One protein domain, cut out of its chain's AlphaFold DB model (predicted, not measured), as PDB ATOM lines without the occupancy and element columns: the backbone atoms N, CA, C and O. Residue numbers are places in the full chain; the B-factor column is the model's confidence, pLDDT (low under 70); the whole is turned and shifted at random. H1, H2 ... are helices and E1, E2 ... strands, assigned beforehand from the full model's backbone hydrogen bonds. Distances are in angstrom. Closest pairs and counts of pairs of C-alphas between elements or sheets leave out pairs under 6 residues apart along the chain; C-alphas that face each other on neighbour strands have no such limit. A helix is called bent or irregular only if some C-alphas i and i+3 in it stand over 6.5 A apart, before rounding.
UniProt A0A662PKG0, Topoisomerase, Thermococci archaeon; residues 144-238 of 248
ATOM      1  N   ALA A 144     -35.819  20.463  34.326       59.53
ATOM      2  CA  ALA A 144     -34.852  19.917  33.398       59.53
ATOM      3  C   ALA A 144     -33.489  19.795  34.096       59.53
ATOM      4  O   ALA A 144     -33.001  20.714  34.771       59.53
ATOM      5  N   VAL A 145     -32.890  18.625  33.948       73.44
ATOM      6  CA  VAL A 145     -31.579  18.299  34.473       73.44
ATOM      7  C   VAL A 145     -30.548  18.849  33.511       73.44
ATOM      8  O   VAL A 145     -30.537  18.512  32.329       73.44
ATOM      9  N   VAL A 146     -29.684  19.706  34.047       75.56
ATOM     10  CA  VAL A 146     -28.530  20.251  33.339       75.56
ATOM     11  C   VAL A 146     -27.290  19.761  34.057       75.56
ATOM     12  O   VAL A 146     -27.144  20.008  35.255       75.56
ATOM     13  N   ILE A 147     -26.422  19.060  33.339       79.88
ATOM     14  CA  ILE A 147     -25.142  18.573  33.845       79.88
ATOM     15  C   ILE A 147     -24.046  19.349  33.126       79.88
ATOM     16  O   ILE A 147     -23.958  19.296  31.901       79.88
ATOM     17  N   SER A 148     -23.218  20.060  33.889       82.00
ATOM     18  CA  SER A 148     -21.969  20.621  33.380       82.00
ATOM     19  C   SER A 148     -20.928  19.512  33.336       82.00
ATOM     20  O   SER A 148     -20.497  18.996  34.368       82.00
ATOM     21  N   VAL A 149     -20.535  19.116  32.133       80.19
ATOM     22  CA  VAL A 149     -19.484  18.125  31.912       80.19
ATOM     23  C   VAL A 149     -18.140  18.669  32.382       80.19
ATOM     24  O   VAL A 149     -17.362  17.913  32.955       80.19
ATOM     25  N   VAL A 150     -17.894  19.971  32.216       77.44
ATOM     26  CA  VAL A 150     -16.671  20.624  32.707       77.44
ATOM     27  C   VAL A 150     -16.591  20.548  34.233       77.44
ATOM     28  O   VAL A 150     -15.537  20.232  34.769       77.44
ATOM     29  N   GLU A 151     -17.697  20.750  34.957       76.88
ATOM     30  CA  GLU A 151     -17.706  20.579  36.422       76.88
ATOM     31  C   GLU A 151     -17.553  19.106  36.835       76.88
ATOM     32  O   GLU A 151     -16.913  18.803  37.840       76.88
ATOM     33  N   GLU A 152     -18.120  18.181  36.060       80.00
ATOM     34  CA  GLU A 152     -18.062  16.743  36.342       80.00
ATOM     35  C   GLU A 152     -16.705  16.098  36.014       80.00
ATOM     36  O   GLU A 152     -16.342  15.094  36.633       80.00
ATOM     37  N   LEU A 153     -15.987  16.614  35.010       77.06
ATOM     38  CA  LEU A 153     -14.768  16.008  34.457       77.06
ATOM     39  C   LEU A 153     -13.517  16.886  34.573       77.06
ATOM     40  O   LEU A 153     -12.421  16.332  34.543       77.06
ATOM     41  N   GLY A 154     -13.668  18.199  34.757       67.75
ATOM     42  CA  GLY A 154     -12.582  19.157  34.982       67.75
ATOM     43  C   GLY A 154     -11.940  19.768  33.732       67.75
ATOM     44  O   GLY A 154     -10.955  20.481  33.886       67.75
ATOM     45  N   GLU A 155     -12.446  19.502  32.523       61.78
ATOM     46  CA  GLU A 155     -11.818  19.919  31.254       61.78
ATOM     47  C   GLU A 155     -12.862  20.248  30.169       61.78
ATOM     48  O   GLU A 155     -14.006  19.783  30.237       61.78
ATOM     49  N   GLU A 156     -12.468  21.053  29.174       60.25
ATOM     50  CA  GLU A 156     -13.296  21.421  28.016       60.25
ATOM     51  C   GLU A 156     -13.532  20.231  27.075       60.25
ATOM     52  O   GLU A 156     -12.665  19.383  26.875       60.25
ATOM     53  N   VAL A 157     -14.736  20.152  26.501       61.84
ATOM     54  CA  VAL A 157     -15.229  18.953  25.788       61.84
ATOM     55  C   VAL A 157     -15.424  19.185  24.289       61.84
ATOM     56  O   VAL A 157     -15.886  18.297  23.571       61.84
ATOM     57  N   GLU A 158     -15.079  20.377  23.810       59.34
ATOM     58  CA  GLU A 158     -15.454  20.869  22.484       59.34
ATOM     59  C   GLU A 158     -14.862  20.014  21.343       59.34
ATOM     60  O   GLU A 158     -15.507  19.795  20.321       59.34
ATOM     61  N   GLU A 159     -13.684  19.413  21.547       65.31
ATOM     62  CA  GLU A 159     -12.982  18.641  20.511       65.31
ATOM     63  C   GLU A 159     -13.628  17.287  20.151       65.31
ATOM     64  O   GLU A 159     -13.369  16.751  19.068       65.31
ATOM     65  N   TRP A 160     -14.440  16.688  21.031       74.50
ATOM     66  CA  TRP A 160     -14.935  15.307  20.846       74.50
ATOM     67  C   TRP A 160     -16.455  15.181  20.900       74.50
ATOM     68  O   TRP A 160     -16.980  14.068  20.991       74.50
ATOM     69  N   GLU A 161     -17.174  16.302  20.826       73.12
ATOM     70  CA  GLU A 161     -18.639  16.312  20.872       73.12
ATOM     71  C   GLU A 161     -19.271  15.455  19.774       73.12
ATOM     72  O   GLU A 161     -20.263  14.779  20.025       73.12
ATOM     73  N   TRP A 162     -18.657  15.402  18.589       78.31
ATOM     74  CA  TRP A 162     -19.143  14.596  17.466       78.31
ATOM     75  C   TRP A 162     -19.211  13.089  17.792       78.31
ATOM     76  O   TRP A 162     -20.110  12.391  17.329       78.31
ATOM     77  N   ILE A 163     -18.305  12.574  18.638       82.12
ATOM     78  CA  ILE A 163     -18.331  11.169  19.093       82.12
ATOM     79  C   ILE A 163     -19.541  10.937  20.006       82.12
ATOM     80  O   ILE A 163     -20.139   9.859  20.017       82.12
ATOM     81  N   LEU A 164     -19.893  11.951  20.797       84.50
ATOM     82  CA  LEU A 164     -21.021  11.895  21.719       84.50
ATOM     83  C   LEU A 164     -22.343  11.991  20.976       84.50
ATOM     84  O   LEU A 164     -23.254  11.252  21.328       84.50
ATOM     85  N   GLU A 165     -22.432  12.813  19.931       81.94
ATOM     86  CA  GLU A 165     -23.603  12.875  19.049       81.94
ATOM     87  C   GLU A 165     -23.919  11.496  18.447       81.94
ATOM     88  O   GLU A 165     -25.048  11.013  18.573       81.94
ATOM     89  N   GLU A 166     -22.912  10.796  17.912       83.56
ATOM     90  CA  GLU A 166     -23.098   9.445  17.363       83.56
ATOM     91  C   GLU A 166     -23.531   8.436  18.444       83.56
ATOM     92  O   GLU A 166     -24.413   7.598  18.233       83.56
ATOM     93  N   GLY A 167     -22.963   8.531  19.649       84.31
ATOM     94  CA  GLY A 167     -23.364   7.683  20.771       84.31
ATOM     95  C   GLY A 167     -24.776   7.985  21.297       84.31
ATOM     96  O   GLY A 167     -25.505   7.059  21.647       84.31
ATOM     97  N   ILE A 168     -25.201   9.251  21.314       86.31
ATOM     98  CA  ILE A 168     -26.562   9.679  21.684       86.31
ATOM     99  C   ILE A 168     -27.581   9.110  20.691       86.31
ATOM    100  O   ILE A 168     -28.614   8.571  21.110       86.31
ATOM    101  N   ARG A 169     -27.263   9.157  19.391       85.12
ATOM    102  CA  ARG A 169     -28.043   8.515  18.325       85.12
ATOM    103  C   ARG A 169     -28.152   7.011  18.532       85.12
ATOM    104  O   ARG A 169     -29.261   6.479  18.561       85.12
ATOM    105  N   ALA A 170     -27.030   6.330  18.761       86.50
ATOM    106  CA  ALA A 170     -27.010   4.884  18.986       86.50
ATOM    107  C   ALA A 170     -27.835   4.443  20.214       86.50
ATOM    108  O   ALA A 170     -28.399   3.350  20.220       86.50
ATOM    109  N   LEU A 171     -27.936   5.296  21.239       85.81
ATOM    110  CA  LEU A 171     -28.741   5.054  22.441       85.81
ATOM    111  C   LEU A 171     -30.228   5.428  22.278       85.81
ATOM    112  O   LEU A 171     -31.012   5.236  23.209       85.81
ATOM    113  N   GLY A 172     -30.643   5.961  21.122       84.31
ATOM    114  CA  GLY A 172     -32.019   6.416  20.895       84.31
ATOM    115  C   GLY A 172     -32.422   7.570  21.819       84.31
ATOM    116  O   GLY A 172     -33.584   7.663  22.246       84.31
ATOM    117  N   LEU A 173     -31.446   8.407  22.182       85.31
ATOM    118  CA  LEU A 173     -31.613   9.587  23.030       85.31
ATOM    119  C   LEU A 173     -31.752  10.885  22.223       85.31
ATOM    120  O   LEU A 173     -31.950  11.946  22.814       85.31
ATOM    121  N   GLU A 174     -31.705  10.806  20.890       78.44
ATOM    122  CA  GLU A 174     -32.022  11.929  20.005       78.44
ATOM    123  C   GLU A 174     -33.401  12.517  20.337       78.44
ATOM    124  O   GLU A 174     -34.382  11.796  20.541       78.44
ATOM    125  N   GLY A 175     -33.455  13.842  20.475       70.38
ATOM    126  CA  GLY A 175     -34.654  14.578  20.890       70.38
ATOM    127  C   GLY A 175     -35.022  14.456  22.378       70.38
ATOM    128  O   GLY A 175     -35.889  15.192  22.841       70.38
ATOM    129  N   LYS A 176     -34.374  13.569  23.151       79.25
ATOM    130  CA  LYS A 176     -34.567  13.425  24.613       79.25
ATOM    131  C   LYS A 176     -33.472  14.108  25.424       79.25
ATOM    132  O   LYS A 176     -33.696  14.498  26.574       79.25
ATOM    133  N   VAL A 177     -32.285  14.215  24.836       79.31
ATOM    134  CA  VAL A 177     -31.116  14.858  25.425       79.31
ATOM    135  C   VAL A 177     -30.547  15.852  24.428       79.31
ATOM    136  O   VAL A 177     -30.447  15.552  23.240       79.31
ATOM    137  N   ILE A 178     -30.162  17.023  24.924       79.44
ATOM    138  CA  ILE A 178     -29.400  18.009  24.165       79.44
ATOM    139  C   ILE A 178     -27.995  18.062  24.755       79.44
ATOM    140  O   ILE A 178     -27.835  18.138  25.974       79.44
ATOM    141  N   TYR A 179     -26.985  17.984  23.896       79.12
ATOM    142  CA  TYR A 179     -25.578  18.000  24.275       79.12
ATOM    143  C   TYR A 179     -24.848  19.094  23.489       79.12
ATOM    144  O   TYR A 179     -25.013  19.174  22.273       79.12
ATOM    145  N   GLY A 180     -24.056  19.926  24.164       74.62
ATOM    146  CA  GLY A 180     -23.223  20.938  23.507       74.62
ATOM    147  C   GLY A 180     -22.476  21.838  24.491       74.62
ATOM    148  O   GLY A 180     -22.970  22.110  25.584       74.62
ATOM    149  N   GLN A 181     -21.274  22.269  24.102       67.94
ATOM    150  CA  GLN A 181     -20.342  23.105  24.874       67.94
ATOM    151  C   GLN A 181     -20.063  22.576  26.274       67.94
ATOM    152  O   GLN A 181     -20.000  23.315  27.255       67.94
ATOM    153  N   GLY A 182     -19.942  21.253  26.377       72.12
ATOM    154  CA  GLY A 182     -19.738  20.603  27.665       72.12
ATOM    155  C   GLY A 182     -20.949  20.677  28.600       72.12
ATOM    156  O   GLY A 182     -20.779  20.529  29.808       72.12
ATOM    157  N   TYR A 183     -22.168  20.857  28.084       80.50
ATOM    158  CA  TYR A 183     -23.406  20.728  28.851       80.50
ATOM    159  C   TYR A 183     -24.294  19.606  28.314       80.50
ATOM    160  O   TYR A 183     -24.386  19.376  27.110       80.50
ATOM    161  N   ILE A 184     -24.983  18.929  29.233       82.75
ATOM    162  CA  ILE A 184     -26.013  17.922  28.952       82.75
ATOM    163  C   ILE A 184     -27.332  18.431  29.511       82.75
ATOM    164  O   ILE A 184     -27.419  18.703  30.708       82.75
ATOM    165  N   PHE A 185     -28.363  18.513  28.682       81.12
ATOM    166  CA  PHE A 185     -29.706  18.925  29.067       81.12
ATOM    167  C   PHE A 185     -30.704  17.800  28.801       81.12
ATOM    168  O   PHE A 185     -30.758  17.262  27.698       81.12
ATOM    169  N   SER A 186     -31.542  17.472  29.780       83.38
ATOM    170  CA  SER A 186     -32.699  16.602  29.561       83.38
ATOM    171  C   SER A 186     -33.816  16.898  30.548       83.38
ATOM    172  O   SER A 186     -33.573  17.248  31.699       83.38
ATOM    173  N   VAL A 187     -35.061  16.676  30.134       76.88
ATOM    174  CA  VAL A 187     -36.220  16.681  31.040       76.88
ATOM    175  C   VAL A 187     -36.244  15.466  31.977       76.88
ATOM    176  O   VAL A 187     -36.982  15.463  32.959       76.88
ATOM    177  N   ARG A 188     -35.428  14.435  31.708       76.44
ATOM    178  CA  ARG A 188     -35.307  13.228  32.532       76.44
ATOM    179  C   ARG A 188     -33.877  13.069  33.034       76.44
ATOM    180  O   ARG A 188     -32.933  12.964  32.257       76.44
ATOM    181  N   GLU A 189     -33.725  12.980  34.353       79.38
ATOM    182  CA  GLU A 189     -32.417  12.800  34.998       79.38
ATOM    183  C   GLU A 189     -31.697  11.527  34.531       79.38
ATOM    184  O   GLU A 189     -30.475  11.512  34.404       79.38
ATOM    185  N   GLU A 190     -32.458  10.465  34.267       83.62
ATOM    186  CA  GLU A 190     -31.949   9.189  33.756       83.62
ATOM    187  C   GLU A 190     -31.250   9.371  32.409       83.62
ATOM    188  O   GLU A 190     -30.103   8.954  32.262       83.62
ATOM    189  N   ASP A 191     -31.898  10.075  31.478       87.12
ATOM    190  CA  ASP A 191     -31.397  10.294  30.122       87.12
ATOM    191  C   ASP A 191     -30.137  11.191  30.154       87.12
ATOM    192  O   ASP A 191     -29.131  10.886  29.512       87.12
ATOM    193  N   ALA A 192     -30.122  12.239  30.993       84.25
ATOM    194  CA  ALA A 192     -28.929  13.074  31.198       84.25
ATOM    195  C   ALA A 192     -27.750  12.283  31.800       84.25
ATOM    196  O   ALA A 192     -26.601  12.431  31.376       84.25
ATOM    197  N   LYS A 193     -28.017  11.409  32.782       87.19
ATOM    198  CA  LYS A 193     -26.993  10.541  33.388       87.19
ATOM    199  C   LYS A 193     -26.478   9.482  32.418       87.19
ATOM    200  O   LYS A 193     -25.310   9.105  32.520       87.19
ATOM    201  N   GLU A 194     -27.320   8.985  31.517       89.81
ATOM    202  CA  GLU A 194     -26.931   8.057  30.451       89.81
ATOM    203  C   GLU A 194     -25.857   8.698  29.562       89.81
ATOM    204  O   GLU A 194     -24.772   8.136  29.389       89.81
ATOM    205  N   VAL A 195     -26.105   9.928  29.102       88.81
ATOM    206  CA  VAL A 195     -25.143  10.671  28.278       88.81
ATOM    207  C   VAL A 195     -23.887  11.022  29.071       88.81
ATOM    208  O   VAL A 195     -22.790  10.828  28.562       88.81
ATOM    209  N   LEU A 196     -23.990  11.390  30.353       89.44
ATOM    210  CA  LEU A 196     -22.803  11.611  31.191       89.44
ATOM    211  C   LEU A 196     -21.915  10.357  31.303       89.44
ATOM    212  O   LEU A 196     -20.682  10.455  31.308       89.44
ATOM    213  N   LYS A 197     -22.515   9.164  31.412       88.69
ATOM    214  CA  LYS A 197     -21.759   7.899  31.413       88.69
ATOM    215  C   LYS A 197     -21.066   7.678  30.074       88.69
ATOM    216  O   LYS A 197     -19.895   7.304  30.075       88.69
ATOM    217  N   LEU A 198     -21.763   7.923  28.964       89.88
ATOM    218  CA  LEU A 198     -21.182   7.865  27.624       89.88
ATOM    219  C   LEU A 198     -19.982   8.816  27.513       89.88
ATOM    220  O   LEU A 198     -18.900   8.375  27.128       89.88
ATOM    221  N   THR A 199     -20.117  10.065  27.963       87.69
ATOM    222  CA  THR A 199     -19.026  11.048  27.995       87.69
ATOM    223  C   THR A 199     -17.820  10.549  28.790       87.69
ATOM    224  O   THR A 199     -16.686  10.607  28.314       87.69
ATOM    225  N   LYS A 200     -18.051   9.952  29.968       86.56
ATOM    226  CA  LYS A 200     -16.996   9.332  30.795       86.56
ATOM    227  C   LYS A 200     -16.297   8.165  30.079       86.56
ATOM    228  O   LYS A 200     -15.086   7.987  30.241       86.56
ATOM    229  N   ILE A 201     -17.031   7.364  29.304       87.06
ATOM    230  CA  ILE A 201     -16.476   6.248  28.518       87.06
ATOM    231  C   ILE A 201     -15.622   6.772  27.365       87.06
ATOM    232  O   ILE A 201     -14.474   6.343  27.237       87.06
ATOM    233  N   VAL A 202     -16.150   7.706  26.569       86.31
ATOM    234  CA  VAL A 202     -15.443   8.319  25.434       86.31
ATOM    235  C   VAL A 202     -14.132   8.940  25.905       86.31
ATOM    236  O   VAL A 202     -13.074   8.583  25.390       86.31
ATOM    237  N   ARG A 203     -14.168   9.736  26.979       83.31
ATOM    238  CA  ARG A 203     -12.968  10.300  27.613       83.31
ATOM    239  C   ARG A 203     -11.934   9.227  27.960       83.31
ATOM    240  O   ARG A 203     -10.769   9.337  27.598       83.31
ATOM    241  N   ARG A 204     -12.346   8.129  28.600       83.88
ATOM    242  CA  ARG A 204     -11.420   7.044  28.970       83.88
ATOM    243  C   ARG A 204     -10.800   6.349  27.749       83.88
ATOM    244  O   ARG A 204      -9.675   5.857  27.843       83.88
ATOM    245  N   ILE A 205     -11.526   6.250  26.637       85.38
ATOM    246  CA  ILE A 205     -11.004   5.697  25.378       85.38
ATOM    247  C   ILE A 205      -9.959   6.645  24.780       85.38
ATOM    248  O   ILE A 205      -8.897   6.187  24.347       85.38
ATOM    249  N   LEU A 206     -10.230   7.948  24.801       82.12
ATOM    250  CA  LEU A 206      -9.330   8.969  24.277       82.12
ATOM    251  C   LEU A 206      -8.047   9.084  25.105       82.12
ATOM    252  O   LEU A 206      -6.966   9.029  24.522       82.12
ATOM    253  N   ASP A 207      -8.135   9.083  26.438       80.69
ATOM    254  CA  ASP A 207      -6.963   9.070  27.330       80.69
ATOM    255  C   ASP A 207      -6.045   7.876  27.042       80.69
ATOM    256  O   ASP A 207      -4.826   8.005  26.941       80.69
ATOM    257  N   LYS A 208      -6.636   6.685  26.872       80.75
ATOM    258  CA  LYS A 208      -5.879   5.473  26.529       80.75
ATOM    259  C   LYS A 208      -5.237   5.561  25.149       80.75
ATOM    260  O   LYS A 208      -4.169   4.985  24.950       80.75
ATOM    261  N   SER A 209      -5.893   6.231  24.207       77.50
ATOM    262  CA  SER A 209      -5.381   6.409  22.850       77.50
ATOM    263  C   SER A 209      -4.212   7.396  22.840       77.50
ATOM    264  O   SER A 209      -3.163   7.047  22.304       77.50
ATOM    265  N   LYS A 210      -4.331   8.542  23.529       76.94
ATOM    266  CA  LYS A 210      -3.237   9.510  23.732       76.94
ATOM    267  C   LYS A 210      -2.028   8.859  24.411       76.94
ATOM    268  O   LYS A 210      -0.946   8.839  23.837       76.94
ATOM    269  N   ALA A 211      -2.240   8.168  25.533       71.12
ATOM    270  CA  ALA A 211      -1.166   7.476  26.251       71.12
ATOM    271  C   ALA A 211      -0.486   6.360  25.429       71.12
ATOM    272  O   ALA A 211       0.657   5.989  25.699       71.12
ATOM    273  N   LYS A 212      -1.181   5.770  24.447       71.50
ATOM    274  CA  LYS A 212      -0.603   4.772  23.536       71.50
ATOM    275  C   LYS A 212       0.231   5.426  22.430       71.50
ATOM    276  O   LYS A 212       1.235   4.840  22.035       71.50
ATOM    277  N   ILE A 213      -0.181   6.599  21.951       71.12
ATOM    278  CA  ILE A 213       0.560   7.398  20.965       71.12
ATOM    279  C   ILE A 213       1.859   7.913  21.593       71.12
ATOM    280  O   ILE A 213       2.925   7.617  21.066       71.12
ATOM    281  N   GLU A 214       1.789   8.528  22.776       71.69
ATOM    282  CA  GLU A 214       2.961   9.054  23.499       71.69
ATOM    283  C   GLU A 214       4.013   7.966  23.771       71.69
ATOM    284  O   GLU A 214       5.200   8.157  23.525       71.69
ATOM    285  N   ARG A 215       3.588   6.762  24.185       67.25
ATOM    286  CA  ARG A 215       4.510   5.624  24.370       67.25
ATOM    287  C   ARG A 215       5.157   5.148  23.072       67.25
ATOM    288  O   ARG A 215       6.273   4.638  23.111       67.25
ATOM    289  N   LYS A 216       4.449   5.249  21.943       66.31
ATOM    290  CA  LYS A 216       4.984   4.853  20.636       66.31
ATOM    291  C   LYS A 216       6.029   5.864  20.174       66.31
ATOM    292  O   LYS A 216       7.113   5.450  19.781       66.31
ATOM    293  N   GLU A 217       5.750   7.154  20.340       66.62
ATOM    294  CA  GLU A 217       6.689   8.240  20.042       66.62
ATOM    295  C   GLU A 217       7.935   8.186  20.936       66.62
ATOM    296  O   GLU A 217       9.048   8.303  20.428       66.62
ATOM    297  N   GLU A 218       7.795   7.899  22.237       65.25
ATOM    298  CA  GLU A 218       8.935   7.661  23.139       65.25
ATOM    299  C   GLU A 218       9.758   6.426  22.745       65.25
ATOM    300  O   GLU A 218      10.979   6.425  22.881       65.25
ATOM    301  N   SER A 219       9.112   5.356  22.268       62.69
ATOM    302  CA  SER A 219       9.823   4.149  21.828       62.69
ATOM    303  C   SER A 219      10.564   4.346  20.503       62.69
ATOM    304  O   SER A 219      11.677   3.855  20.350       62.69
ATOM    305  N   GLU A 220       9.985   5.107  19.570       65.06
ATOM    306  CA  GLU A 220      10.594   5.425  18.273       65.06
ATOM    307  C   GLU A 220      11.735   6.438  18.425       65.06
ATOM    308  O   GLU A 220      12.771   6.304  17.778       65.06
ATOM    309  N   SER A 221      11.596   7.404  19.337       60.97
ATOM    310  CA  SER A 221      12.669   8.353  19.653       60.97
ATOM    311  C   SER A 221      13.826   7.702  20.414       60.97
ATOM    312  O   SER A 221      14.974   8.010  20.105       60.97
ATOM    313  N   LYS A 222      13.558   6.748  21.323       63.31
ATOM    314  CA  LYS A 222      14.606   5.946  21.984       63.31
ATOM    315  C   LYS A 222      15.348   5.021  21.017       63.31
ATOM    316  O   LYS A 222      16.575   5.002  21.043       63.31
ATOM    317  N   ALA A 223      14.627   4.336  20.125       60.47
ATOM    318  CA  ALA A 223      15.235   3.505  19.084       60.47
ATOM    319  C   ALA A 223      16.131   4.329  18.139       60.47
ATOM    320  O   ALA A 223      17.215   3.889  17.771       60.47
ATOM    321  N   PHE A 224      15.725   5.559  17.809       56.56
ATOM    322  CA  PHE A 224      16.525   6.470  16.986       56.56
ATOM    323  C   PHE A 224      17.803   6.979  17.682       56.56
ATOM    324  O   PHE A 224      18.790   7.281  17.011       56.56
ATOM    325  N   THR A 225      17.808   7.099  19.013       59.75
ATOM    326  CA  THR A 225      19.021   7.430  19.787       59.75
ATOM    327  C   THR A 225      19.962   6.238  19.956       59.75
ATOM    328  O   THR A 225      21.162   6.417  19.778       59.75
ATOM    329  N   GLU A 226      19.443   5.033  20.209       58.66
ATOM    330  CA  GLU A 226      20.264   3.814  20.337       58.66
ATOM    331  C   GLU A 226      20.946   3.451  19.002       58.66
ATOM    332  O   GLU A 226      22.138   3.158  18.980       58.66
ATOM    333  N   GLU A 227      20.260   3.605  17.860       56.72
ATOM    334  CA  GLU A 227      20.871   3.405  16.532       56.72
ATOM    335  C   GLU A 227      22.013   4.392  16.218       56.72
ATOM    336  O   GLU A 227      22.881   4.092  15.394       56.72
ATOM    337  N   LYS A 228      22.033   5.577  16.846       56.03
ATOM    338  CA  LYS A 228      23.124   6.550  16.683       56.03
ATOM    339  C   LYS A 228      24.328   6.237  17.567       56.03
ATOM    340  O   LYS A 228      25.452   6.421  17.106       56.03
ATOM    341  N   GLU A 229      24.101   5.755  18.787       56.06
ATOM    342  CA  GLU A 229      25.177   5.356  19.703       56.06
ATOM    343  C   GLU A 229      25.915   4.110  19.184       56.06
ATOM    344  O   GLU A 229      27.146   4.112  19.123       56.06
ATOM    345  N   ASP A 230      25.191   3.117  18.651       56.28
ATOM    346  CA  ASP A 230      25.794   1.924  18.032       56.28
ATOM    347  C   ASP A 230      26.648   2.268  16.786       56.28
ATOM    348  O   ASP A 230      27.669   1.628  16.511       56.28
ATOM    349  N   GLN A 231      26.272   3.308  16.027       54.88
ATOM    350  CA  GLN A 231      27.049   3.791  14.874       54.88
ATOM    351  C   GLN A 231      28.290   4.609  15.273       54.88
ATOM    352  O   GLN A 231      29.295   4.585  14.552       54.88
ATOM    353  N   GLU A 232      28.261   5.320  16.404       53.91
ATOM    354  CA  GLU A 232      29.435   6.021  16.944       53.91
ATOM    355  C   GLU A 232      30.444   5.059  17.590       53.91
ATOM    356  O   GLU A 232      31.654   5.220  17.388       53.91
ATOM    357  N   GLU A 233      29.989   4.013  18.287       55.16
ATOM    358  CA  GLU A 233      30.880   2.991  18.853       55.16
ATOM    359  C   GLU A 233      31.579   2.156  17.766       55.16
ATOM    360  O   GLU A 233      32.791   1.919  17.847       55.16
ATOM    361  N   ALA A 234      30.869   1.794  16.691       54.62
ATOM    362  CA  ALA A 234      31.454   1.081  15.551       54.62
ATOM    363  C   ALA A 234      32.526   1.910  14.808       54.62
ATOM    364  O   ALA A 234      33.547   1.367  14.375       54.62
ATOM    365  N   ASN A 235      32.338   3.231  14.702       54.84
ATOM    366  CA  ASN A 235      33.310   4.135  14.074       54.84
ATOM    367  C   ASN A 235      34.547   4.395  14.948       54.84
ATOM    368  O   ASN A 235      35.645   4.588  14.421       54.84
ATOM    369  N   ASN A 236      34.408   4.361  16.275       55.25
ATOM    370  CA  ASN A 236      35.543   4.512  17.188       55.25
ATOM    371  C   ASN A 236      36.412   3.249  17.284       55.25
ATOM    372  O   ASN A 236      37.618   3.365  17.501       55.25
ATOM    373  N   HIS A 237      35.851   2.056  17.054       53.06
ATOM    374  CA  HIS A 237      36.634   0.813  17.040       53.06
ATOM    375  C   HIS A 237      37.557   0.697  15.808       53.06
ATOM    376  O   HIS A 237      38.635   0.116  15.897       53.06
ATOM    377  N   TYR A 238      37.196   1.316  14.677       48.88
ATOM    378  CA  TYR A 238      37.999   1.286  13.442       48.88
ATOM    379  C   TYR A 238      39.210   2.239  13.444       48.88
ATOM    380  O   TYR A 238      40.162   2.028  12.693       48.88
TER     381      TYR A 238
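What this domain is: This is residues 144 to 238 of the 248 residues of the protein "Topoisomerase" of Thermococci archaeon (UniProt A0A662PKG0). A long helix, H3, runs out of a small compact head like a handle: the head is a three-stranded sheet, E1, E3 and E2, with residues 189 to 199 of H3 packed over one face and H2 beside E2. Residues 207 to 238, the far part of H3, stick out free and make the length. The printed part has 95 residues, with three named helices and three named strands in the order E1, H1, H2, E2, E3, H3; the sheet's order is E1, E3, E2, antiparallel throughout, and the class is mostly helix. The whole is extended, with a radius of gyration of the C-alphas of 22.2 A, and spans 78 by 25 by 16 A.

How they stand to each other: In the sheet, E3, residues 183 to 186, is the inner strand, with the edge strands E1, residues 145 to 148, and E2, residues 177 to 180, as antiparallel neighbours. Between E1 and E3, N 145 and O 186 are 2.7 A apart, within hydrogen-bond range. E2 and E3 form a hairpin, with N 178 and O 185 at 2.8 A, also within range. H3, residues 189 to 238, is on the sheet and runs along the strands, at 16 degrees to E3 on the local plane; its closest C-alphas to E3 are those of Ala 192 and Ser 186, 5.4 A apart. H2, residues 158 to 170, touches H3 with residues 163 to 168 alone, at a steep tilt of 53 degrees, opposite ways; their closest C-alphas, of Leu 164 and Thr 199, are 6.6 A apart. H2 and H3 on one face of the sheet make two layers, one of helices and one of strands. E1, H1, residues 149 to 153, H2 and E2 form a split strand-helix-strand unit, two strands running the same way with E3 between them, and its crossover is right-handed. H1 only grazes the sheet, with residues 149 to 151. Every O i to N i+4 pair is within hydrogen-bond range in H1, against 6 of 9 in H2 and 43 of 46 in H3.

Where its parts are: E1 begins at C-alpha 145, (-31.579, 18.299, 34.473). H2 is 20.0 A long and irregular: C-alphas 159 and 162 are 8.0 A apart. H3 is 74.5 A long, from C-alpha 189 at (-32.417, 12.800, 34.998) to C-alpha 238 at (37.999, 1.286, 13.442).

The domain as a whole: The C-alphas farthest apart, of Val 187 and Tyr 238, are 77.8 A from each other. Without residues 207 to 238 the body spans 26 by 23 by 16 A. The printed part has no cut and no long link. The mean pLDDT of the printed part is 73.9; it is under 70 at residues 144, 154 to 159, 181 and 215 to 238.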